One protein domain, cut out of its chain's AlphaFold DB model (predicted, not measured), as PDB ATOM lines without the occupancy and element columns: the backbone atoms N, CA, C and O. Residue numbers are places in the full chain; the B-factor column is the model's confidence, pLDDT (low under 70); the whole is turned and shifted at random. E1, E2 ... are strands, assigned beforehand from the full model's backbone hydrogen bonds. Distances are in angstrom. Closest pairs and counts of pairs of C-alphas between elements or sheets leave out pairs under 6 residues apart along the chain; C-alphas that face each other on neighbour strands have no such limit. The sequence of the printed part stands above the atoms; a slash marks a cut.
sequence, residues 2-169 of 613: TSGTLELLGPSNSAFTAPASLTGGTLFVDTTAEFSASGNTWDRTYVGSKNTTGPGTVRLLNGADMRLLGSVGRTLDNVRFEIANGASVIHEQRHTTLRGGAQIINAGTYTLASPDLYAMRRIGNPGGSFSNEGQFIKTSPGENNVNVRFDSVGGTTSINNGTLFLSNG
ATOM      1  N   THR A   2       5.239 -21.084 -25.668       36.12
ATOM      2  CA  THR A   2       5.826 -22.432 -25.516       36.12
ATOM      3  C   THR A   2       7.353 -22.512 -25.353       36.12
ATOM      4  O   THR A   2       7.809 -23.537 -24.862       36.12
ATOM      5  N   SER A   3       8.134 -21.461 -25.632       41.88
ATOM      6  CA  SER A   3       9.532 -21.308 -25.165       41.88
ATOM      7  C   SER A   3      10.140 -19.993 -25.676       41.88
ATOM      8  O   SER A   3      10.251 -19.814 -26.885       41.88
ATOM      9  N   GLY A   4      10.550 -19.091 -24.781       46.97
ATOM     10  CA  GLY A   4      11.227 -17.826 -25.111       46.97
ATOM     11  C   GLY A   4      11.316 -16.891 -23.898       46.97
ATOM     12  O   GLY A   4      10.603 -17.109 -22.920       46.97
ATOM     13  N   THR A   5      12.192 -15.885 -23.933       46.38
ATOM     14  CA  THR A   5      12.178 -14.773 -22.964       46.38
ATOM     15  C   THR A   5      11.162 -13.740 -23.448       46.38
ATOM     16  O   THR A   5      11.270 -13.281 -24.583       46.38
ATOM     17  N   LEU A   6      10.172 -13.386 -22.625       52.72
ATOM     18  CA  LEU A   6       9.358 -12.193 -22.874       52.72
ATOM     19  C   LEU A   6      10.072 -11.016 -22.212       52.72
ATOM     20  O   LEU A   6      10.091 -10.927 -20.984       52.72
ATOM     21  N   GLU A   7      10.675 -10.147 -23.015       51.12
ATOM     22  CA  GLU A   7      11.274  -8.903 -22.535       51.12
ATOM     23  C   GLU A   7      10.247  -7.776 -22.654       51.12
ATOM     24  O   GLU A   7       9.876  -7.367 -23.754       51.12
ATOM     25  N   LEU A   8       9.758  -7.285 -21.514       54.75
ATOM     26  CA  LEU A   8       8.925  -6.086 -21.460       54.75
ATOM     27  C   LEU A   8       9.844  -4.868 -21.318       54.75
ATOM     28  O   LEU A   8      10.061  -4.357 -20.220       54.75
ATOM     29  N   LEU A   9      10.425  -4.447 -22.443       44.66
ATOM     30  CA  LEU A   9      11.236  -3.235 -22.559       44.66
ATOM     31  C   LEU A   9      10.328  -2.096 -23.031       44.66
ATOM     32  O   LEU A   9       9.875  -2.094 -24.174       44.66
ATOM     33  N   GLY A  10      10.025  -1.142 -22.153       44.28
ATOM     34  CA  GLY A  10       9.180   0.009 -22.480       44.28
ATOM     35  C   GLY A  10       9.831   1.331 -22.071       44.28
ATOM     36  O   GLY A  10      10.624   1.347 -21.129       44.28
ATOM     37  N   PRO A  11       9.496   2.461 -22.728       39.53
ATOM     38  CA  PRO A  11       9.837   3.779 -22.205       39.53
ATOM     39  C   PRO A  11       9.238   3.932 -20.802       39.53
ATOM     40  O   PRO A  11       8.198   3.341 -20.498       39.53
ATOM     41  N   SER A  12       9.899   4.733 -19.967       42.38
ATOM     42  CA  SER A  12       9.806   4.801 -18.500       42.38
ATOM     43  C   SER A  12       8.428   5.083 -17.863       42.38
ATOM     44  O   SER A  12       8.398   5.420 -16.691       42.38
ATOM     45  N   ASN A  13       7.302   4.959 -18.579       38.47
ATOM     46  CA  ASN A  13       5.940   5.229 -18.095       38.47
ATOM     47  C   ASN A  13       4.809   4.418 -18.785       38.47
ATOM     48  O   ASN A  13       3.645   4.792 -18.659       38.47
ATOM     49  N   SER A  14       5.088   3.338 -19.528       42.38
ATOM     50  CA  SER A  14       4.017   2.536 -20.167       42.38
ATOM     51  C   SER A  14       3.738   1.231 -19.408       42.38
ATOM     52  O   SER A  14       4.606   0.367 -19.330       42.38
ATOM     53  N   ALA A  15       2.536   1.099 -18.834       49.88
ATOM     54  CA  ALA A  15       2.042  -0.151 -18.253       49.88
ATOM     55  C   ALA A  15       1.584  -1.100 -19.373       49.88
ATOM     56  O   ALA A  15       0.849  -0.690 -20.276       49.88
ATOM     57  N   PHE A  16       2.023  -2.358 -19.329       54.22
ATOM     58  CA  PHE A  16       1.624  -3.392 -20.286       54.22
ATOM     59  C   PHE A  16       0.629  -4.363 -19.644       54.22
ATOM     60  O   PHE A  16       0.928  -4.944 -18.599       54.22
ATOM     61  N   THR A  17      -0.520  -4.580 -20.290       54.34
ATOM     62  CA  THR A  17      -1.489  -5.609 -19.883       54.34
ATOM     63  C   THR A  17      -1.013  -6.974 -20.375       54.34
ATOM     64  O   THR A  17      -1.040  -7.258 -21.574       54.34
ATOM     65  N   ALA A  18      -0.558  -7.828 -19.460       55.09
ATOM     66  CA  ALA A  18      -0.064  -9.158 -19.805       55.09
ATOM     67  C   ALA A  18      -1.208 -10.134 -20.173       55.09
ATOM     68  O   ALA A  18      -2.322 -10.004 -19.660       55.09
ATOM     69  N   PRO A  19      -0.968 -11.138 -21.047       51.06
ATOM     70  CA  PRO A  19      -1.947 -12.191 -21.308       51.06
ATOM     71  C   PRO A  19      -2.223 -13.025 -20.047       51.06
ATOM     72  O   PRO A  19      -1.338 -13.214 -19.213       51.06
ATOM     73  N   ALA A  20      -3.431 -13.594 -19.963       49.16
ATOM     74  CA  ALA A  20      -4.003 -14.282 -18.796       49.16
ATOM     75  C   ALA A  20      -3.237 -15.525 -18.271       49.16
ATOM     76  O   ALA A  20      -3.727 -16.239 -17.405       49.16
ATOM     77  N   SER A  21      -2.052 -15.866 -18.786       53.72
ATOM     78  CA  SER A  21      -1.239 -16.960 -18.233       53.72
ATOM     79  C   SER A  21       0.248 -16.831 -18.572       53.72
ATOM     80  O   SER A  21       0.634 -16.638 -19.728       53.72
ATOM     81  N   LEU A  22       1.110 -17.026 -17.569       55.56
ATOM     82  CA  LEU A  22       2.560 -17.156 -17.735       55.56
ATOM     83  C   LEU A  22       2.919 -18.626 -17.991       55.56
ATOM     84  O   LEU A  22       3.523 -19.323 -17.174       55.56
ATOM     85  N   THR A  23       2.516 -19.131 -19.153       51.38
ATOM     86  CA  THR A  23       2.770 -20.513 -19.575       51.38
ATOM     87  C   THR A  23       4.067 -20.608 -20.380       51.38
ATOM     88  O   THR A  23       4.012 -20.530 -21.596       51.38
ATOM     89  N   GLY A  24       5.224 -20.797 -19.722       49.97
ATOM     90  CA  GLY A  24       6.527 -21.075 -20.383       49.97
ATOM     91  C   GLY A  24       7.425 -19.842 -20.590       49.97
ATOM     92  O   GLY A  24       6.914 -18.787 -20.939       49.97
ATOM     93  N   GLY A  25       8.746 -19.974 -20.362       59.75
ATOM     94  CA  GLY A  25       9.745 -18.896 -20.544       59.75
ATOM     95  C   GLY A  25      10.191 -18.132 -19.280       59.75
ATOM     96  O   GLY A  25       9.594 -18.299 -18.216       59.75
ATOM     97  N   THR A  26      11.239 -17.303 -19.411       69.56
ATOM     98  CA  THR A  26      11.650 -16.265 -18.436       69.56
ATOM     99  C   THR A  26      10.892 -14.971 -18.758       69.56
ATOM    100  O   THR A  26      10.833 -14.580 -19.922       69.56
ATOM    101  N   LEU A  27      10.330 -14.299 -17.754       74.88
ATOM    102  CA  LEU A  27       9.749 -12.962 -17.892       74.88
ATOM    103  C   LEU A  27      10.769 -11.931 -17.397       74.88
ATOM    104  O   LEU A  27      11.120 -11.956 -16.218       74.88
ATOM    105  N   PHE A  28      11.231 -11.034 -18.267       78.88
ATOM    106  CA  PHE A  28      12.058  -9.900 -17.853       78.88
ATOM    107  C   PHE A  28      11.198  -8.639 -17.709       78.88
ATOM    108  O   PHE A  28      10.500  -8.259 -18.652       78.88
ATOM    109  N   VAL A  29      11.237  -8.007 -16.533       80.06
ATOM    110  CA  VAL A  29      10.439  -6.823 -16.182       80.06
ATOM    111  C   VAL A  29      11.375  -5.679 -15.804       80.06
ATOM    112  O   VAL A  29      12.007  -5.715 -14.750       80.06
ATOM    113  N   ASP A  30      11.451  -4.661 -16.659       81.56
ATOM    114  CA  ASP A  30      12.260  -3.460 -16.405       81.56
ATOM    115  C   ASP A  30      11.435  -2.323 -15.774       81.56
ATOM    116  O   ASP A  30      11.904  -1.610 -14.893       81.56
ATOM    117  N   THR A  31      10.163  -2.194 -16.174       84.81
ATOM    118  CA  THR A  31       9.230  -1.166 -15.682       84.81
ATOM    119  C   THR A  31       8.052  -1.783 -14.922       84.81
ATOM    120  O   THR A  31       8.236  -2.191 -13.781       84.81
ATOM    121  N   THR A  32       6.857  -1.886 -15.515       84.00
ATOM    122  CA  THR A  32       5.657  -2.425 -14.856       84.00
ATOM    123  C   THR A  32       4.879  -3.359 -15.783       84.00
ATOM    124  O   THR A  32       4.514  -2.981 -16.896       84.00
ATOM    125  N   ALA A  33       4.566  -4.560 -15.298       83.00
ATOM    126  CA  ALA A  33       3.664  -5.517 -15.932       83.00
ATOM    127  C   ALA A  33       2.384  -5.653 -15.094       83.00
ATOM    128  O   ALA A  33       2.453  -6.086 -13.943       83.00
ATOM    129  N   GLU A  34       1.229  -5.297 -15.658       86.50
ATOM    130  CA  GLU A  34      -0.048  -5.287 -14.936       86.50
ATOM    131  C   GLU A  34      -0.976  -6.420 -15.392       86.50
ATOM    132  O   GLU A  34      -1.095  -6.735 -16.580       86.50
ATOM    133  N   PHE A  35      -1.660  -7.023 -14.423       82.88
ATOM    134  CA  PHE A  35      -2.656  -8.070 -14.617       82.88
ATOM    135  C   PHE A  35      -3.983  -7.599 -14.020       82.88
ATOM    136  O   PHE A  35      -4.076  -7.380 -12.814       82.88
ATOM    137  N   SER A  36      -5.003  -7.429 -14.863       82.00
ATOM    138  CA  SER A  36      -6.343  -6.957 -14.472       82.00
ATOM    139  C   SER A  36      -7.447  -8.005 -14.619       82.00
ATOM    140  O   SER A  36      -8.525  -7.838 -14.060       82.00
ATOM    141  N   ALA A  37      -7.203  -9.066 -15.391       76.25
ATOM    142  CA  ALA A  37      -8.173 -10.129 -15.633       76.25
ATOM    143  C   ALA A  37      -8.153 -11.176 -14.512       76.25
ATOM    144  O   ALA A  37      -7.163 -11.291 -13.791       76.25
ATOM    145  N   SER A  38      -9.217 -11.969 -14.409       77.88
ATOM    146  CA  SER A  38      -9.252 -13.158 -13.561       77.88
ATOM    147  C   SER A  38      -8.742 -14.415 -14.285       77.88
ATOM    148  O   SER A  38      -8.598 -14.437 -15.509       77.88
ATOM    149  N   GLY A  39      -8.458 -15.477 -13.529       74.56
ATOM    150  CA  GLY A  39      -7.991 -16.768 -14.021       74.56
ATOM    151  C   GLY A  39      -6.503 -16.811 -14.362       74.56
ATOM    152  O   GLY A  39      -6.088 -17.705 -15.106       74.56
ATOM    153  N   ASN A  40      -5.684 -15.882 -13.846       78.50
ATOM    154  CA  ASN A  40      -4.262 -15.903 -14.169       78.50
ATOM    155  C   ASN A  40      -3.581 -17.126 -13.559       78.50
ATOM    156  O   ASN A  40      -3.833 -17.520 -12.419       78.50
ATOM    157  N   THR A  41      -2.655 -17.723 -14.303       73.19
ATOM    158  CA  THR A  41      -1.851 -18.846 -13.810       73.19
ATOM    159  C   THR A  41      -0.364 -18.587 -13.989       73.19
ATOM    160  O   THR A  41       0.094 -18.119 -15.036       73.19
ATOM    161  N   TRP A  42       0.402 -18.940 -12.957       72.50
ATOM    162  CA  TRP A  42       1.853 -19.045 -12.996       72.50
ATOM    163  C   TRP A  42       2.258 -20.506 -12.788       72.50
ATOM    164  O   TRP A  42       2.627 -20.939 -11.692       72.50
ATOM    165  N   ASP A  43       2.134 -21.278 -13.867       64.81
ATOM    166  CA  ASP A  43       2.346 -22.726 -13.890       64.81
ATOM    167  C   ASP A  43       3.756 -23.086 -14.393       64.81
ATOM    168  O   ASP A  43       4.145 -22.731 -15.514       64.81
ATOM    169  N   ARG A  44       4.539 -23.819 -13.587       60.34
ATOM    170  CA  ARG A  44       5.840 -24.387 -13.984       60.34
ATOM    171  C   ARG A  44       5.821 -25.922 -13.999       60.34
ATOM    172  O   ARG A  44       6.078 -26.569 -12.990       60.34
ATOM    173  N   THR A  45       5.660 -26.498 -15.189       53.44
ATOM    174  CA  THR A  45       5.629 -27.953 -15.437       53.44
ATOM    175  C   THR A  45       6.937 -28.579 -15.961       53.44
ATOM    176  O   THR A  45       6.990 -29.796 -16.113       53.44
ATOM    177  N   TYR A  46       8.006 -27.801 -16.219       46.91
ATOM    178  CA  TYR A  46       9.285 -28.315 -16.760       46.91
ATOM    179  C   TYR A  46      10.538 -27.637 -16.166       46.91
ATOM    180  O   TYR A  46      10.504 -26.467 -15.759       46.91
ATOM    181  N   VAL A  47      11.665 -28.361 -16.154       42.69
ATOM    182  CA  VAL A  47      12.987 -27.911 -15.664       42.69
ATOM    183  C   VAL A  47      13.709 -27.101 -16.755       42.69
ATOM    184  O   VAL A  47      14.689 -27.525 -17.347       42.69
ATOM    185  N   GLY A  48      13.172 -25.920 -17.054       46.78
ATOM    186  CA  GLY A  48      13.809 -24.835 -17.811       46.78
ATOM    187  C   GLY A  48      13.507 -23.518 -17.093       46.78
ATOM    188  O   GLY A  48      12.529 -23.460 -16.344       46.78
ATOM    189  N   SER A  49      14.369 -22.505 -17.196       50.56
ATOM    190  CA  SER A  49      14.294 -21.241 -16.440       50.56
ATOM    191  C   SER A  49      12.949 -20.525 -16.632       50.56
ATOM    192  O   SER A  49      12.751 -19.827 -17.617       50.56
ATOM    193  N   LYS A  50      12.015 -20.714 -15.687       59.78
ATOM    194  CA  LYS A  50      10.841 -19.850 -15.504       59.78
ATOM    195  C   LYS A  50      11.124 -18.917 -14.338       59.78
ATOM    196  O   LYS A  50      10.717 -19.180 -13.204       59.78
ATOM    197  N   ASN A  51      11.904 -17.888 -14.632       68.69
ATOM    198  CA  ASN A  51      12.232 -16.830 -13.692       68.69
ATOM    199  C   ASN A  51      11.437 -15.586 -14.092       68.69
ATOM    200  O   ASN A  51      11.329 -15.295 -15.281       68.69
ATOM    201  N   THR A  52      10.905 -14.858 -13.122       73.88
ATOM    202  CA  THR A  52      10.538 -13.456 -13.325       73.88
ATOM    203  C   THR A  52      11.695 -12.636 -12.790       73.88
ATOM    204  O   THR A  52      12.029 -12.747 -11.608       73.88
ATOM    205  N   THR A  53      12.355 -11.894 -13.669       81.38
ATOM    206  CA  THR A  53      13.626 -11.225 -13.384       81.38
ATOM    207  C   THR A  53      13.588  -9.761 -13.782       81.38
ATOM    208  O   THR A  53      12.940  -9.431 -14.769       81.38
ATOM    209  N   GLY A  54      14.358  -8.918 -13.107       83.19
ATOM    210  CA  GLY A  54      14.541  -7.514 -13.490       83.19
ATOM    211  C   GLY A  54      13.959  -6.547 -12.459       83.19
ATOM    212  O   GLY A  54      13.128  -6.968 -11.659       83.19
ATOM    213  N   PRO A  55      14.417  -5.281 -12.456       87.12
ATOM    214  CA  PRO A  55      14.189  -4.311 -11.375       87.12
ATOM    215  C   PRO A  55      12.749  -3.780 -11.277       87.12
ATOM    216  O   PRO A  55      12.427  -3.037 -10.341       87.12
ATOM    217  N   GLY A  56      11.904  -4.105 -12.256       88.00
ATOM    218  CA  GLY A  56      10.548  -3.596 -12.363       88.00
ATOM    219  C   GLY A  56       9.543  -4.242 -11.405       88.00
ATOM    220  O   GLY A  56       9.881  -4.990 -10.482       88.00
ATOM    221  N   THR A  57       8.269  -3.950 -11.650       89.94
ATOM    222  CA  THR A  57       7.125  -4.398 -10.858       89.94
ATOM    223  C   THR A  57       6.197  -5.284 -11.690       89.94
ATOM    224  O   THR A  57       5.757  -4.913 -12.771       89.94
ATOM    225  N   VAL A  58       5.821  -6.441 -11.159       89.38
ATOM    226  CA  VAL A  58       4.636  -7.197 -11.574       89.38
ATOM    227  C   VAL A  58       3.503  -6.838 -10.625       89.38
ATOM    228  O   VAL A  58       3.652  -7.027  -9.424       89.38
ATOM    229  N   ARG A  59       2.377  -6.337 -11.134       90.56
ATOM    230  CA  ARG A  59       1.249  -5.881 -10.313       90.56
ATOM    231  C   ARG A  59      -0.047  -6.588 -10.694       90.56
ATOM    232  O   ARG A  59      -0.476  -6.537 -11.844       90.56
ATOM    233  N   LEU A  60      -0.698  -7.203  -9.711       91.50
ATOM    234  CA  LEU A  60      -2.082  -7.663  -9.807       91.50
ATOM    235  C   LEU A  60      -3.004  -6.526  -9.370       91.50
ATOM    236  O   LEU A  60      -2.900  -6.049  -8.240       91.50
ATOM    237  N   LEU A  61      -3.876  -6.081 -10.270       91.25
ATOM    238  CA  LEU A  61      -4.842  -5.016 -10.019       91.25
ATOM    239  C   LEU A  61      -6.093  -5.558  -9.312       91.25
ATOM    240  O   LEU A  61      -6.317  -6.764  -9.251       91.25
ATOM    241  N   ASN A  62      -6.914  -4.655  -8.773       92.00
ATOM    242  CA  ASN A  62      -8.161  -5.006  -8.090       92.00
ATOM    243  C   ASN A  62      -9.036  -5.929  -8.967       92.00
ATOM    244  O   ASN A  62      -9.257  -5.637 -10.143       92.00
ATOM    245  N   GLY A  63      -9.507  -7.040  -8.393       87.25
ATOM    246  CA  GLY A  63     -10.324  -8.043  -9.073       87.25
ATOM    247  C   GLY A  63      -9.528  -9.115  -9.822       87.25
ATOM    248  O   GLY A  63     -10.119 -10.113 -10.234       87.25
ATOM    249  N   ALA A  64      -8.209  -8.959  -9.973       88.88
ATOM    250  CA  ALA A  64      -7.359  -9.982 -10.571       88.88
ATOM    251  C   ALA A  64      -7.016 -11.092  -9.564       88.88
ATOM    252  O   ALA A  64      -6.730 -10.831  -8.393       88.88
ATOM    253  N   ASP A  65      -6.969 -12.338 -10.031       88.56
ATOM    254  CA  ASP A  65      -6.451 -13.483  -9.279       88.56
ATOM    255  C   ASP A  65      -5.291 -14.156 -10.012       88.56
ATOM    256  O   ASP A  65      -5.225 -14.147 -11.243       88.56
ATOM    257  N   MET A  66      -4.365 -14.754  -9.261       88.50
ATOM    258  CA  MET A  66      -3.283 -15.564  -9.812       88.50
ATOM    259  C   MET A  66      -3.075 -16.858  -9.030       88.50
ATOM    260  O   MET A  66      -2.811 -16.850  -7.829       88.50
ATOM    261  N   ARG A  67      -3.080 -17.992  -9.726       88.06
ATOM    262  CA  ARG A  67      -2.751 -19.294  -9.136       88.06
ATOM    263  C   ARG A  67      -1.299 -19.665  -9.419       88.06
ATOM    264  O   ARG A  67      -0.877 -19.704 -10.574       88.06
ATOM    265  N   LEU A  68      -0.527 -19.961  -8.377       88.00
ATOM    266  CA  LEU A  68       0.858 -20.416  -8.475       88.00
ATOM    267  C   LEU A  68       0.899 -21.951  -8.434       88.00
ATOM    268  O   LEU A  68       0.748 -22.567  -7.373       88.00
ATOM    269  N   LEU A  69       1.115 -22.557  -9.602       81.25
ATOM    270  CA  LEU A  69       0.965 -23.994  -9.862       81.25
ATOM    271  C   LEU A  69       2.257 -24.613 -10.425       81.25
ATOM    272  O   LEU A  69       3.212 -23.895 -10.749       81.25
ATOM    273  N   GLY A  70       2.284 -25.935 -10.577       72.38
ATOM    274  CA  GLY A  70       3.295 -26.653 -11.348       72.38
ATOM    275  C   GLY A  70       4.164 -27.610 -10.531       72.38
ATOM    276  O   GLY A  70       4.314 -27.493  -9.316       72.38
ATOM    277  N   SER A  71       4.780 -28.570 -11.225       74.31
ATOM    278  CA  SER A  71       5.597 -29.645 -10.646       74.31
ATOM    279  C   SER A  71       7.014 -29.217 -10.236       74.31
ATOM    280  O   SER A  71       7.719 -30.006  -9.597       74.31
ATOM    281  N   VAL A  72       7.435 -27.983 -10.543       77.69
ATOM    282  CA  VAL A  72       8.755 -27.414 -10.212       77.69
ATOM    283  C   VAL A  72       8.590 -26.037  -9.553       77.69
ATOM    284  O   VAL A  72       7.704 -25.275  -9.925       77.69
ATOM    285  N   GLY A  73       9.448 -25.689  -8.587       78.31
ATOM    286  CA  GLY A  73       9.399 -24.374  -7.928       78.31
ATOM    287  C   GLY A  73       9.715 -23.212  -8.874       78.31
ATOM    288  O   GLY A  73      10.385 -23.404  -9.881       78.31
ATOM    289  N   ARG A  74       9.249 -22.001  -8.571       84.31
ATOM    290  CA  ARG A  74       9.415 -20.788  -9.407       84.31
ATOM    291  C   ARG A  74      10.414 -19.803  -8.798       84.31
ATOM    292  O   ARG A  74      10.799 -19.975  -7.643       84.31
ATOM    293  N   THR A  75      10.872 -18.803  -9.551       86.69
ATOM    294  CA  THR A  75      11.856 -17.824  -9.051       86.69
ATOM    295  C   THR A  75      11.460 -16.389  -9.383       86.69
ATOM    296  O   THR A  75      11.196 -16.076 -10.540       86.69
ATOM    297  N   LEU A  76      11.462 -15.539  -8.358       89.25
ATOM    298  CA  LEU A  76      11.457 -14.081  -8.430       89.25
ATOM    299  C   LEU A  76      12.894 -13.593  -8.195       89.25
ATOM    300  O   LEU A  76      13.516 -13.972  -7.197       89.25
ATOM    301  N   ASP A  77      13.429 -12.787  -9.108       89.56
ATOM    302  CA  ASP A  77      14.817 -12.322  -9.081       89.56
ATOM    303  C   ASP A  77      14.894 -10.808  -9.304       89.56
ATOM    304  O   ASP A  77      14.622 -10.328 -10.403       89.56
ATOM    305  N   ASN A  78      15.249 -10.061  -8.256       91.12
ATOM    306  CA  ASN A  78      15.347  -8.596  -8.281       91.12
ATOM    307  C   ASN A  78      14.061  -7.854  -8.708       91.12
ATOM    308  O   ASN A  78      14.132  -6.705  -9.115       91.12
ATOM    309  N   VAL A  79      12.891  -8.490  -8.601       91.12
ATOM    310  CA  VAL A  79      11.599  -7.937  -9.044       91.12
ATOM    311  C   VAL A  79      10.683  -7.630  -7.860       91.12
ATOM    312  O   VAL A  79      10.728  -8.324  -6.838       91.12
ATOM    313  N   ARG A  80       9.807  -6.631  -8.006       94.62
ATOM    314  CA  ARG A  80       8.686  -6.383  -7.087       94.62
ATOM    315  C   ARG A  80       7.422  -7.073  -7.588       94.62
ATOM    316  O   ARG A  80       7.042  -6.897  -8.737       94.62
ATOM    317  N   PHE A  81       6.765  -7.860  -6.746       94.56
ATOM    318  CA  PHE A  81       5.490  -8.509  -7.041       94.56
ATOM    319  C   PHE A  81       4.413  -7.941  -6.114       94.56
ATOM    320  O   PHE A  81       4.387  -8.246  -4.924       94.56
ATOM    321  N   GLU A  82       3.543  -7.099  -6.653       96.44
ATOM    322  CA  GLU A  82       2.524  -6.359  -5.915       96.44
ATOM    323  C   GLU A  82       1.140  -6.987  -6.111       96.44
ATOM    324  O   GLU A  82       0.696  -7.227  -7.234       96.44
ATOM    325  N   ILE A  83       0.441  -7.222  -5.005       97.12
ATOM    326  CA  ILE A  83      -0.936  -7.715  -4.969       97.12
ATOM    327  C   ILE A  83      -1.782  -6.566  -4.437       97.12
ATOM    328  O   ILE A  83      -1.736  -6.278  -3.242       97.12
ATOM    329  N   ALA A  84      -2.507  -5.873  -5.315       95.88
ATOM    330  CA  ALA A  84      -3.330  -4.740  -4.907       95.88
ATOM    331  C   ALA A  84      -4.500  -5.178  -4.012       95.88
ATOM    332  O   ALA A  84      -4.919  -6.337  -4.017       95.88
ATOM    333  N   ASN A  85      -5.075  -4.223  -3.281       95.56
ATOM    334  CA  ASN A  85      -6.321  -4.452  -2.556       95.56
ATOM    335  C   ASN A  85      -7.420  -4.936  -3.528       95.56
ATOM    336  O   ASN A  85      -7.586  -4.388  -4.621       95.56
ATOM    337  N   GLY A  86      -8.132  -5.995  -3.143       93.12
ATOM    338  CA  GLY A  86      -9.119  -6.685  -3.977       93.12
ATOM    339  C   GLY A  86      -8.532  -7.690  -4.975       93.12
ATOM    340  O   GLY A  86      -9.302  -8.365  -5.654       93.12
ATOM    341  N   ALA A  87      -7.205  -7.818  -5.077       95.44
ATOM    342  CA  ALA A  87      -6.550  -8.874  -5.850       95.44
ATOM    343  C   ALA A  87      -6.248 -10.105  -4.979       95.44
ATOM    344  O   ALA A  87      -6.171 -10.011  -3.749       95.44
ATOM    345  N   SER A  88      -6.041 -11.266  -5.606       95.75
ATOM    346  CA  SER A  88      -5.714 -12.497  -4.880       95.75
ATOM    347  C   SER A  88      -4.628 -13.352  -5.535       95.75
ATOM    348  O   SER A  88      -4.453 -13.379  -6.750       95.75
ATOM    349  N   VAL A  89      -3.889 -14.085  -4.709       95.62
ATOM    350  CA  VAL A  89      -2.931 -15.103  -5.131       95.62
ATOM    351  C   VAL A  89      -3.221 -16.393  -4.383       95.62
ATOM    352  O   VAL A  89      -3.369 -16.373  -3.166       95.62
ATOM    353  N   ILE A  90      -3.247 -17.524  -5.083       94.38
ATOM    354  CA  ILE A  90      -3.332 -18.853  -4.467       94.38
ATOM    355  C   ILE A  90      -2.068 -19.632  -4.811       94.38
ATOM    356  O   ILE A  90      -1.844 -20.016  -5.957       94.38
ATOM    357  N   HIS A  91      -1.226 -19.886  -3.818       93.56
ATOM    358  CA  HIS A  91      -0.031 -20.703  -3.953       93.56
ATOM    359  C   HIS A  91      -0.355 -22.167  -3.666       93.56
ATOM    360  O   HIS A  91      -0.361 -22.584  -2.515       93.56
ATOM    361  N   GLU A  92      -0.590 -22.955  -4.716       90.50
ATOM    362  CA  GLU A  92      -1.100 -24.331  -4.600       90.50
ATOM    363  C   GLU A  92      -0.019 -25.404  -4.672       90.50
ATOM    364  O   GLU A  92      -0.175 -26.482  -4.106       90.50
ATOM    365  N   GLN A  93       1.066 -25.150  -5.404       86.62
ATOM    366  CA  GLN A  93       2.089 -26.165  -5.637       86.62
ATOM    367  C   GLN A  93       3.495 -25.590  -5.571       86.62
ATOM    368  O   GLN A  93       3.763 -24.457  -5.998       86.62
ATOM    369  N   ARG A  94       4.397 -26.446  -5.088       87.44
ATOM    370  CA  ARG A  94       5.841 -26.242  -5.004       87.44
ATOM    371  C   ARG A  94       6.257 -25.011  -4.200       87.44
ATOM    372  O   ARG A  94       5.436 -24.408  -3.515       87.44
ATOM    373  N   HIS A  95       7.530 -24.644  -4.258       88.62
ATOM    374  CA  HIS A  95       8.086 -23.455  -3.618       88.62
ATOM    375  C   HIS A  95       8.183 -22.256  -4.573       88.62
ATOM    376  O   HIS A  95       8.306 -22.411  -5.791       88.62
ATOM    377  N   THR A  96       8.224 -21.053  -4.005       89.94
ATOM    378  CA  THR A  96       8.617 -19.818  -4.696       89.94
ATOM    379  C   THR A  96       9.961 -19.354  -4.134       89.94
ATOM    380  O   THR A  96      10.095 -19.091  -2.945       89.94
ATOM    381  N   THR A  97      10.984 -19.290  -4.979       90.81
ATOM    382  CA  THR A  97      12.309 -18.778  -4.620       90.81
ATOM    383  C   THR A  97      12.345 -17.268  -4.811       90.81
ATOM    384  O   THR A  97      12.014 -16.799  -5.896       90.81
ATOM    385  N   LEU A  98      12.796 -16.522  -3.806       92.69
ATOM    386  CA  LEU A  98      13.055 -15.090  -3.909       92.69
ATOM    387  C   LEU A  98      14.557 -14.837  -3.748       92.69
ATOM    388  O   LEU A  98      15.171 -15.244  -2.752       92.69
ATOM    389  N   ARG A  99      15.149 -14.168  -4.735       91.12
ATOM    390  CA  ARG A  99      16.578 -13.841  -4.779       91.12
ATOM    391  C   ARG A  99      16.821 -12.461  -5.386       91.12
ATOM    392  O   ARG A  99      15.888 -11.829  -5.878       91.12
ATOM    393  N   GLY A 100      18.060 -11.985  -5.301       89.75
ATOM    394  CA  GLY A 100      18.461 -10.706  -5.889       89.75
ATOM    395  C   GLY A 100      17.713  -9.503  -5.310       89.75
ATOM    396  O   GLY A 100      17.549  -8.520  -6.007       89.75
ATOM    397  N   GLY A 101      17.214  -9.585  -4.071       91.12
ATOM    398  CA  GLY A 101      16.405  -8.521  -3.463       91.12
ATOM    399  C   GLY A 101      14.932  -8.492  -3.885       91.12
ATOM    400  O   GLY A 101      14.259  -7.508  -3.605       91.12
ATOM    401  N   ALA A 102      14.414  -9.545  -4.533       94.06
ATOM    402  CA  ALA A 102      13.005  -9.612  -4.926       94.06
ATOM    403  C   ALA A 102      12.041  -9.438  -3.736       94.06
ATOM    404  O   ALA A 102      12.278  -9.975  -2.653       94.06
ATOM    405  N   GLN A 103      10.920  -8.755  -3.956       95.50
ATOM    406  CA  GLN A 103       9.944  -8.439  -2.912       95.50
ATOM    407  C   GLN A 103       8.548  -8.884  -3.337       95.50
ATOM    408  O   GLN A 103       8.149  -8.650  -4.474       95.50
ATOM    409  N   ILE A 104       7.790  -9.483  -2.421       96.94
ATOM    410  CA  ILE A 104       6.338  -9.631  -2.560       96.94
ATOM    411  C   ILE A 104       5.677  -8.616  -1.629       96.94
ATOM    412  O   ILE A 104       5.995  -8.584  -0.442       96.94
ATOM    413  N   ILE A 105       4.774  -7.797  -2.157       97.62
ATOM    414  CA  ILE A 105       4.031  -6.777  -1.414       97.62
ATOM    415  C   ILE A 105       2.548  -7.119  -1.529       97.62
ATOM    416  O   ILE A 105       1.968  -7.047  -2.613       97.62
ATOM    417  N   ASN A 106       1.946  -7.537  -0.421       98.31
ATOM    418  CA  ASN A 106       0.576  -8.022  -0.384       98.31
ATOM    419  C   ASN A 106      -0.359  -7.023   0.302       98.31
ATOM    420  O   ASN A 106      -0.425  -7.015   1.525       98.31
ATOM    421  N   ALA A 107      -1.119  -6.249  -0.472       98.06
ATOM    422  CA  ALA A 107      -2.260  -5.458   0.007       98.06
ATOM    423  C   ALA A 107      -3.617  -6.150  -0.257       98.06
ATOM    424  O   ALA A 107      -4.654  -5.689   0.219       98.06
ATOM    425  N   GLY A 108      -3.622  -7.241  -1.032       97.94
ATOM    426  CA  GLY A 108      -4.783  -8.083  -1.321       97.94
ATOM    427  C   GLY A 108      -4.817  -9.350  -0.464       97.94
ATOM    428  O   GLY A 108      -4.608  -9.300   0.745       97.94
ATOM    429  N   THR A 109      -5.103 -10.499  -1.080       98.38
ATOM    430  CA  THR A 109      -5.113 -11.811  -0.407       98.38
ATOM    431  C   THR A 109      -4.038 -12.739  -0.969       98.38
ATOM    432  O   THR A 109      -4.007 -12.992  -2.169       98.38
ATOM    433  N   TYR A 110      -3.203 -13.323  -0.113       98.19
ATOM    434  CA  TYR A 110      -2.249 -14.373  -0.458       98.19
ATOM    435  C   TYR A 110      -2.599 -15.666   0.283       98.19
ATOM    436  O   TYR A 110      -2.367 -15.787   1.483       98.19
ATOM    437  N   THR A 111      -3.119 -16.660  -0.429       97.75
ATOM    438  CA  THR A 111      -3.460 -17.970   0.126       97.75
ATOM    439  C   THR A 111      -2.333 -18.966  -0.115       97.75
ATOM    440  O   THR A 111      -2.067 -19.359  -1.248       97.75
ATOM    441  N   LEU A 112      -1.696 -19.436   0.952       96.50
ATOM    442  CA  LEU A 112      -0.734 -20.527   0.934       96.50
ATOM    443  C   LEU A 112      -1.442 -21.880   1.121       96.50
ATOM    444  O   LEU A 112      -1.758 -22.291   2.239       96.50
ATOM    445  N   ALA A 113      -1.672 -22.577   0.009       94.38
ATOM    446  CA  ALA A 113      -2.277 -23.913  -0.060       94.38
ATOM    447  C   ALA A 113      -1.266 -25.021  -0.421       94.38
ATOM    448  O   ALA A 113      -1.617 -26.199  -0.474       94.38
ATOM    449  N   SER A 114      -0.002 -24.661  -0.657       89.38
ATOM    450  CA  SER A 114       1.048 -25.590  -1.070       89.38
ATOM    451  C   SER A 114       1.417 -26.570   0.052       89.38
ATOM    452  O   SER A 114       1.645 -26.136   1.188       89.38
ATOM    453  N   PRO A 115       1.540 -27.879  -0.246       85.75
ATOM    454  CA  PRO A 115       2.015 -28.873   0.715       85.75
ATOM    455  C   PRO A 115       3.544 -28.855   0.889       85.75
ATOM    456  O   PRO A 115       4.073 -29.584   1.724       85.75
ATOM    457  N   ASP A 116       4.279 -28.063   0.099       85.81
ATOM    458  CA  ASP A 116       5.738 -27.997   0.189       85.81
ATOM    459  C   ASP A 116       6.185 -27.370   1.517       85.81
ATOM    460  O   ASP A 116       5.836 -26.226   1.825       85.81
ATOM    461  N   LEU A 117       7.063 -28.069   2.247       85.69
ATOM    462  CA  LEU A 117       7.659 -27.556   3.484       85.69
ATOM    463  C   LEU A 117       8.314 -26.188   3.272       85.69
ATOM    464  O   LEU A 117       8.140 -25.307   4.093       85.69
ATOM    465  N   TYR A 118       9.037 -25.965   2.173       83.31
ATOM    466  CA  TYR A 118       9.684 -24.677   1.886       83.31
ATOM    467  C   TYR A 118       8.846 -23.822   0.941       83.31
ATOM    468  O   TYR A 118       9.288 -23.527  -0.164       83.31
ATOM    469  N   ALA A 119       7.642 -23.424   1.350       82.44
ATOM    470  CA  ALA A 119       6.737 -22.626   0.522       82.44
ATOM    471  C   ALA A 119       7.420 -21.392  -0.097       82.44
ATOM    472  O   ALA A 119       7.299 -21.157  -1.299       82.44
ATOM    473  N   MET A 120       8.209 -20.650   0.680       91.50
ATOM    474  CA  MET A 120       9.020 -19.544   0.163       91.50
ATOM    475  C   MET A 120      10.477 -19.736   0.550       91.50
ATOM    476  O   MET A 120      10.802 -19.875   1.728       91.50
ATOM    477  N   ARG A 121      11.368 -19.729  -0.442       90.75
ATOM    478  CA  ARG A 121      12.796 -19.989  -0.253       90.75
ATOM    479  C   ARG A 121      13.614 -18.743  -0.554       90.75
ATOM    480  O   ARG A 121      13.515 -18.187  -1.644       90.75
ATOM    481  N   ARG A 122      14.489 -18.355   0.368       87.44
ATOM    482  CA  ARG A 122      15.495 -17.321   0.123       87.44
ATOM    483  C   ARG A 122      16.746 -17.936  -0.500       87.44
ATOM    484  O   ARG A 122      17.252 -18.947  -0.020       87.44
ATOM    485  N   ILE A 123      17.253 -17.328  -1.573       83.25
ATOM    486  CA  ILE A 123      18.552 -17.673  -2.173       83.25
ATOM    487  C   ILE A 123      19.327 -16.383  -2.466       83.25
ATOM    488  O   ILE A 123      18.752 -15.408  -2.935       83.25
ATOM    489  N   GLY A 124      20.642 -16.394  -2.233       76.88
ATOM    490  CA  GLY A 124      21.537 -15.283  -2.570       76.88
ATOM    491  C   GLY A 124      21.538 -14.125  -1.563       76.88
ATOM    492  O   GLY A 124      20.790 -14.114  -0.583       76.88
ATOM    493  N   ASN A 125      22.425 -13.158  -1.812       78.56
ATOM    494  CA  ASN A 125      22.557 -11.915  -1.053       78.56
ATOM    495  C   ASN A 125      22.632 -10.730  -2.043       78.56
ATOM    496  O   ASN A 125      23.575 -10.712  -2.834       78.56
ATOM    497  N   PRO A 126      21.677  -9.778  -2.037       79.69
ATOM    498  CA  PRO A 126      20.514  -9.705  -1.152       79.69
ATOM    499  C   PRO A 126      19.490 -10.815  -1.440       79.69
ATOM    500  O   PRO A 126      19.245 -11.195  -2.585       79.69
ATOM    501  N   GLY A 127      18.903 -11.367  -0.376       84.81
ATOM    502  CA  GLY A 127      17.767 -12.287  -0.499       84.81
ATOM    503  C   GLY A 127      16.450 -11.517  -0.602       84.81
ATOM    504  O   GLY A 127      16.456 -10.297  -0.477       84.81
ATOM    505  N   GLY A 128      15.334 -12.213  -0.820       92.19
ATOM    506  CA  GLY A 128      14.034 -11.547  -0.924       92.19
ATOM    507  C   GLY A 128      13.286 -11.312   0.390       92.19
ATOM    508  O   GLY A 128      13.694 -11.800   1.450       92.19
ATOM    509  N   SER A 129      12.163 -10.597   0.287       95.38
ATOM    510  CA  SER A 129      11.244 -10.275   1.387       95.38
ATOM    511  C   SER A 129       9.770 -10.441   0.998       95.38
ATOM    512  O   SER A 129       9.410 -10.455  -0.181       95.38
ATOM    513  N   PHE A 130       8.917 -10.555   2.012       97.69
ATOM    514  CA  PHE A 130       7.464 -10.520   1.909       97.69
ATOM    515  C   PHE A 130       6.934  -9.445   2.866       97.69
ATOM    516  O   PHE A 130       7.263  -9.480   4.049       97.69
ATOM    517  N   SER A 131       6.128  -8.510   2.369       97.81
ATOM    518  CA  SER A 131       5.412  -7.515   3.174       97.81
ATOM    519  C   SER A 131       3.912  -7.777   3.096       97.81
ATOM    520  O   SER A 131       3.369  -7.916   1.998       97.81
ATOM    521  N   ASN A 132       3.247  -7.853   4.245       98.31
ATOM    522  CA  ASN A 132       1.818  -8.107   4.359       98.31
ATOM    523  C   ASN A 132       1.065  -6.896   4.931       98.31
ATOM    524  O   ASN A 132       1.141  -6.616   6.124       98.31
ATOM    525  N   GLU A 133       0.286  -6.231   4.087       97.75
ATOM    526  CA  GLU A 133      -0.657  -5.158   4.444       97.75
ATOM    527  C   GLU A 133      -2.124  -5.617   4.309       97.75
ATOM    528  O   GLU A 133      -3.024  -5.022   4.893       97.75
ATOM    529  N   GLY A 134      -2.369  -6.698   3.557       97.94
ATOM    530  CA  GLY A 134      -3.673  -7.330   3.357       97.94
ATOM    531  C   GLY A 134      -3.843  -8.616   4.171       97.94
ATOM    532  O   GLY A 134      -3.593  -8.647   5.376       97.94
ATOM    533  N   GLN A 135      -4.285  -9.694   3.520       98.44
ATOM    534  CA  GLN A 135      -4.481 -11.007   4.143       98.44
ATOM    535  C   GLN A 135      -3.478 -12.042   3.638       98.44
ATOM    536  O   GLN A 135      -3.381 -12.277   2.435       98.44
ATOM    537  N   PHE A 136      -2.786 -12.717   4.549       98.62
ATOM    538  CA  PHE A 136      -2.031 -13.937   4.284       98.62
ATOM    539  C   PHE A 136      -2.766 -15.115   4.924       98.62
ATOM    540  O   PHE A 136      -3.002 -15.107   6.126       98.62
ATOM    541  N   ILE A 137      -3.132 -16.138   4.154       98.56
ATOM    542  CA  ILE A 137      -3.959 -17.251   4.633       98.56
ATOM    543  C   ILE A 137      -3.238 -18.569   4.376       98.56
ATOM    544  O   ILE A 137      -3.095 -18.987   3.231       98.56
ATOM    545  N   LYS A 138      -2.828 -19.284   5.421       97.62
ATOM    546  CA  LYS A 138      -2.339 -20.662   5.296       97.62
ATOM    547  C   LYS A 138      -3.498 -21.650   5.413       97.62
ATOM    548  O   LYS A 138      -4.234 -21.630   6.393       97.62
ATOM    549  N   THR A 139      -3.624 -22.549   4.438       96.69
ATOM    550  CA  THR A 139      -4.688 -23.576   4.382       96.69
ATOM    551  C   THR A 139      -4.165 -25.007   4.273       96.69
ATOM    552  O   THR A 139      -4.891 -25.950   4.591       96.69
ATOM    553  N   SER A 140      -2.916 -25.198   3.850       93.25
ATOM    554  CA  SER A 140      -2.320 -26.528   3.701       93.25
ATOM    555  C   SER A 140      -2.106 -27.235   5.048       93.25
ATOM    556  O   SER A 140      -1.808 -26.579   6.053       93.25
ATOM    557  N   PRO A 141      -2.202 -28.576   5.090       91.06
ATOM    558  CA  PRO A 141      -1.818 -29.347   6.267       91.06
ATOM    559  C   PRO A 141      -0.291 -29.317   6.474       91.06
ATOM    560  O   PRO A 141       0.471 -29.126   5.527       91.06
ATOM    561  N   GLY A 142       0.167 -29.531   7.711       93.81
ATOM    562  CA  GLY A 142       1.597 -29.599   8.049       93.81
ATOM    563  C   GLY A 142       2.308 -28.241   8.162       93.81
ATOM    564  O   GLY A 142       1.673 -27.183   8.199       93.81
ATOM    565  N   GLU A 143       3.642 -28.275   8.261       96.38
ATOM    566  CA  GLU A 143       4.484 -27.075   8.381       96.38
ATOM    567  C   GLU A 143       4.780 -26.464   6.999       96.38
ATOM    568  O   GLU A 143       5.234 -27.166   6.097       96.38
ATOM    569  N   ASN A 144       4.574 -25.150   6.837       96.19
ATOM    570  CA  ASN A 144       5.191 -24.380   5.754       96.19
ATOM    571  C   ASN A 144       6.165 -23.356   6.324       96.19
ATOM    572  O   ASN A 144       5.785 -22.452   7.064       96.19
ATOM    573  N   ASN A 145       7.408 -23.460   5.886       95.88
ATOM    574  CA  ASN A 145       8.481 -22.524   6.113       95.88
ATOM    575  C   ASN A 145       8.475 -21.407   5.054       95.88
ATOM    576  O   ASN A 145       8.706 -21.637   3.860       95.88
ATOM    577  N   VAL A 146       8.248 -20.186   5.528       96.25
ATOM    578  CA  VAL A 146       8.518 -18.935   4.827       96.25
ATOM    579  C   VAL A 146       9.912 -18.478   5.250       96.25
ATOM    580  O   VAL A 146      10.121 -17.910   6.321       96.25
ATOM    581  N   ASN A 147      10.896 -18.765   4.400       94.75
ATOM    582  CA  ASN A 147      12.313 -18.521   4.675       94.75
ATOM    583  C   ASN A 147      12.819 -17.181   4.119       94.75
ATOM    584  O   ASN A 147      14.004 -17.004   3.867       94.75
ATOM    585  N   VAL A 148      11.929 -16.218   3.920       95.12
ATOM    586  CA  VAL A 148      12.268 -14.827   3.592       95.12
ATOM    587  C   VAL A 148      11.957 -13.945   4.794       95.12
ATOM    588  O   VAL A 148      11.237 -14.373   5.693       95.12
ATOM    589  N   ARG A 149      12.502 -12.724   4.835       95.19
ATOM    590  CA  ARG A 149      12.038 -11.737   5.820       95.19
ATOM    591  C   ARG A 149      10.543 -11.505   5.591       95.19
ATOM    592  O   ARG A 149      10.166 -11.221   4.454       95.19
ATOM    593  N   PHE A 150       9.733 -11.643   6.635       97.56
ATOM    594  CA  PHE A 150       8.283 -11.472   6.568       97.56
ATOM    595  C   PHE A 150       7.878 -10.318   7.481       97.56
ATOM    596  O   PHE A 150       7.920 -10.454   8.699       97.56
ATOM    597  N   ASP A 151       7.506  -9.187   6.899       97.94
ATOM    598  CA  ASP A 151       6.990  -8.031   7.629       97.94
ATOM    599  C   ASP A 151       5.463  -7.995   7.495       97.94
ATOM    600  O   ASP A 151       4.918  -8.362   6.453       97.94
ATOM    601  N   SER A 152       4.754  -7.569   8.541       97.25
ATOM    602  CA  SER A 152       3.296  -7.383   8.482       97.25
ATOM    603  C   SER A 152       2.948  -6.029   9.076       97.25
ATOM    604  O   SER A 152       3.291  -5.769  10.225       97.25
ATOM    605  N   VAL A 153       2.291  -5.170   8.301       96.50
ATOM    606  CA  VAL A 153       1.997  -3.779   8.667       96.50
ATOM    607  C   VAL A 153       0.502  -3.546   8.493       96.50
ATOM    608  O   VAL A 153       0.022  -3.439   7.371       96.50
ATOM    609  N   GLY A 154      -0.264  -3.577   9.583       95.12
ATOM    610  CA  GLY A 154      -1.735  -3.523   9.548       95.12
ATOM    611  C   GLY A 154      -2.423  -4.767   8.958       95.12
ATOM    612  O   GLY A 154      -3.641  -4.900   9.055       95.12
ATOM    613  N   GLY A 155      -1.661  -5.688   8.359       97.12
ATOM    614  CA  GLY A 155      -2.177  -6.892   7.715       97.12
ATOM    615  C   GLY A 155      -2.562  -8.013   8.685       97.12
ATOM    616  O   GLY A 155      -2.096  -8.084   9.826       97.12
ATOM    617  N   THR A 156      -3.390  -8.934   8.192       98.44
ATOM    618  CA  THR A 156      -3.806 -10.160   8.892       98.44
ATOM    619  C   THR A 156      -3.084 -11.384   8.329       98.44
ATOM    620  O   THR A 156      -2.980 -11.542   7.114       98.44
ATOM    621  N   THR A 157      -2.616 -12.269   9.204       98.62
ATOM    622  CA  THR A 157      -2.049 -13.582   8.882       98.62
ATOM    623  C   THR A 157      -2.881 -14.670   9.566       98.62
ATOM    624  O   THR A 157      -2.782 -14.855  10.775       98.62
ATOM    625  N   SER A 158      -3.682 -15.404   8.797       98.56
ATOM    626  CA  SER A 158      -4.571 -16.464   9.290       98.56
ATOM    627  C   SER A 158      -3.983 -17.848   9.012       98.56
ATOM    628  O   SER A 158      -3.731 -18.216   7.862       98.56
ATOM    629  N   ILE A 159      -3.773 -18.645  10.054       98.62
ATOM    630  CA  ILE A 159      -3.213 -19.998   9.988       98.62
ATOM    631  C   ILE A 159      -4.355 -20.997  10.176       98.62
ATOM    632  O   ILE A 159      -4.571 -21.518  11.264       98.62
ATOM    633  N   ASN A 160      -5.105 -21.284   9.114       98.12
ATOM    634  CA  ASN A 160      -6.308 -22.116   9.219       98.12
ATOM    635  C   ASN A 160      -5.986 -23.602   9.462       98.12
ATOM    636  O   ASN A 160      -6.845 -24.347   9.922       98.12
ATOM    637  N   ASN A 161      -4.772 -24.058   9.127       96.62
ATOM    638  CA  ASN A 161      -4.346 -25.445   9.319       96.62
ATOM    639  C   ASN A 161      -2.817 -25.560   9.482       96.62
ATOM    640  O   ASN A 161      -2.059 -24.821   8.850       96.62
ATOM    641  N   GLY A 162      -2.359 -26.520  10.291       96.50
ATOM    642  CA  GLY A 162      -0.941 -26.847  10.474       96.50
ATOM    643  C   GLY A 162      -0.099 -25.747  11.140       96.50
ATOM    644  O   GLY A 162      -0.568 -25.045  12.035       96.50
ATOM    645  N   THR A 163       1.157 -25.621  10.695       98.00
ATOM    646  CA  THR A 163       2.164 -24.712  11.278       98.00
ATOM    647  C   THR A 163       2.708 -23.740  10.238       98.00
ATOM    648  O   THR A 163       3.285 -24.165   9.237       98.00
ATOM    649  N   LEU A 164       2.591 -22.433  10.468       98.44
ATOM    650  CA  LEU A 164       3.339 -21.435   9.700       98.44
ATOM    651  C   LEU A 164       4.679 -21.181  10.392       98.44
ATOM    652  O   LEU A 164       4.702 -20.716  11.526       98.44
ATOM    653  N   PHE A 165       5.790 -21.469   9.719       97.88
ATOM    654  CA  PHE A 165       7.129 -21.173  10.218       97.88
ATOM    655  C   PHE A 165       7.714 -19.968   9.482       97.88
ATOM    656  O   PHE A 165       8.098 -20.074   8.320       97.88
ATOM    657  N   LEU A 166       7.812 -18.825  10.157       97.81
ATOM    658  CA  LEU A 166       8.552 -17.664   9.665       97.81
ATOM    659  C   LEU A 166       9.984 -17.785  10.182       97.81
ATOM    660  O   LEU A 166      10.209 -17.669  11.382       97.81
ATOM    661  N   SER A 167      10.944 -18.110   9.317       95.81
ATOM    662  CA  SER A 167      12.273 -18.563   9.771       95.81
ATOM    663  C   SER A 167      13.407 -17.554   9.602       95.81
ATOM    664  O   SER A 167      14.539 -17.842   9.989       95.81
ATOM    665  N   ASN A 168      13.136 -16.391   9.009       94.88
ATOM    666  CA  ASN A 168      14.160 -15.404   8.665       94.88
ATOM    667  C   ASN A 168      13.815 -13.996   9.192       94.88
ATOM    668  O   ASN A 168      14.214 -12.994   8.595       94.88
ATOM    669  N   GLY A 169      13.103 -13.933  10.321       95.12
ATOM    670  CA  GLY A 169      12.773 -12.694  11.017       95.12
ATOM    671  C   GLY A 169      11.684 -11.845  10.357       95.12
ATOM    672  O   GLY A 169      11.203 -12.128   9.254       95.12
TER     673      GLY A 169
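This is residues 2 to 169 of the 613 residues of an uncharacterized protein of Planctomycetes bacterium (UniProt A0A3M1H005). The printed part is a solenoid, a chain wound in stacked turns with three walls, each a parallel sheet: E1, E2, E5, E8, E11, E14 form one, E3, E6, E9, E12, E15, E18 the second, and E4, E7, E10, E13, E16, E19, E17 the third, in those orders. At the last turn E19 bends round a corner to lie beside E17, while residues 9 to 26 of the first turn hold no named element. The 168 printed residues include 19 named strands, E1 to E19 in order along the chain, and no named helix; the class is all strand, though under half of the residues, 81, are in them. The whole is compact, with a radius of gyration of the C-alphas of 14.7 A and spans of 43 by 34 by 32 A.

Find C-alpha 6 at (9.358, -12.193, -22.874), where E1, residues 6 to 8, begins. After it come E2 at 27 to 29, E3 at 32 to 35, E4 at 40 to 43, E5 at 51 to 53, E6 at 57 to 60 and E7 at 65 to 69, 12.9 A long. Read on to E8 at 74 to 77, E9 at 80 to 83, E10 at 88 to 91, E11 at 96 to 99, E12 at 103 to 106, E13 at 109 to 112, E14 at 120 to 122, E15 at 129 to 132, E16 at 135 to 138 and E17 at 143 to 146. E18, residues 149 to 153, spans 13.1 A, and E19, residues 156 to 166, spans 14.5 A and ends at C-alpha 166, (8.552, -17.664, 9.665).

Start with the largest sheet, from edge strand E4 to edge strand E17, twisted and curled like part of a barrel. In it E7 and E10 are parallel at 8 degrees, with N 68 and O 90 2.8 A apart, within hydrogen-bond range. E19 bends by 132 degrees at residue 162; its residues 156 to 159 pair with E16 (N 158 to O 136, 2.8 A) and 163 to 166 with E17 (N 146 to O 165, 2.8 A). The sheets form a stack, face to face in turn: the E3 to E18 sheet faces the largest at 9.9 A and the E1 to E14 sheet at 9.4 A, centre to centre of the facing parts. Look also at the closest C-alphas of E14 and E17, Met 120 and Val 146, at 4.7 A.

The C-alphas farthest apart, of Pro 11 and Gly 162, are 46.1 A apart. The printed part has no cut, and E1 to E2 is the long link, with 18 residues. Mean pLDDT of the printed part is 82.5; residues 2 to 26 and 43 to 51 are under 70.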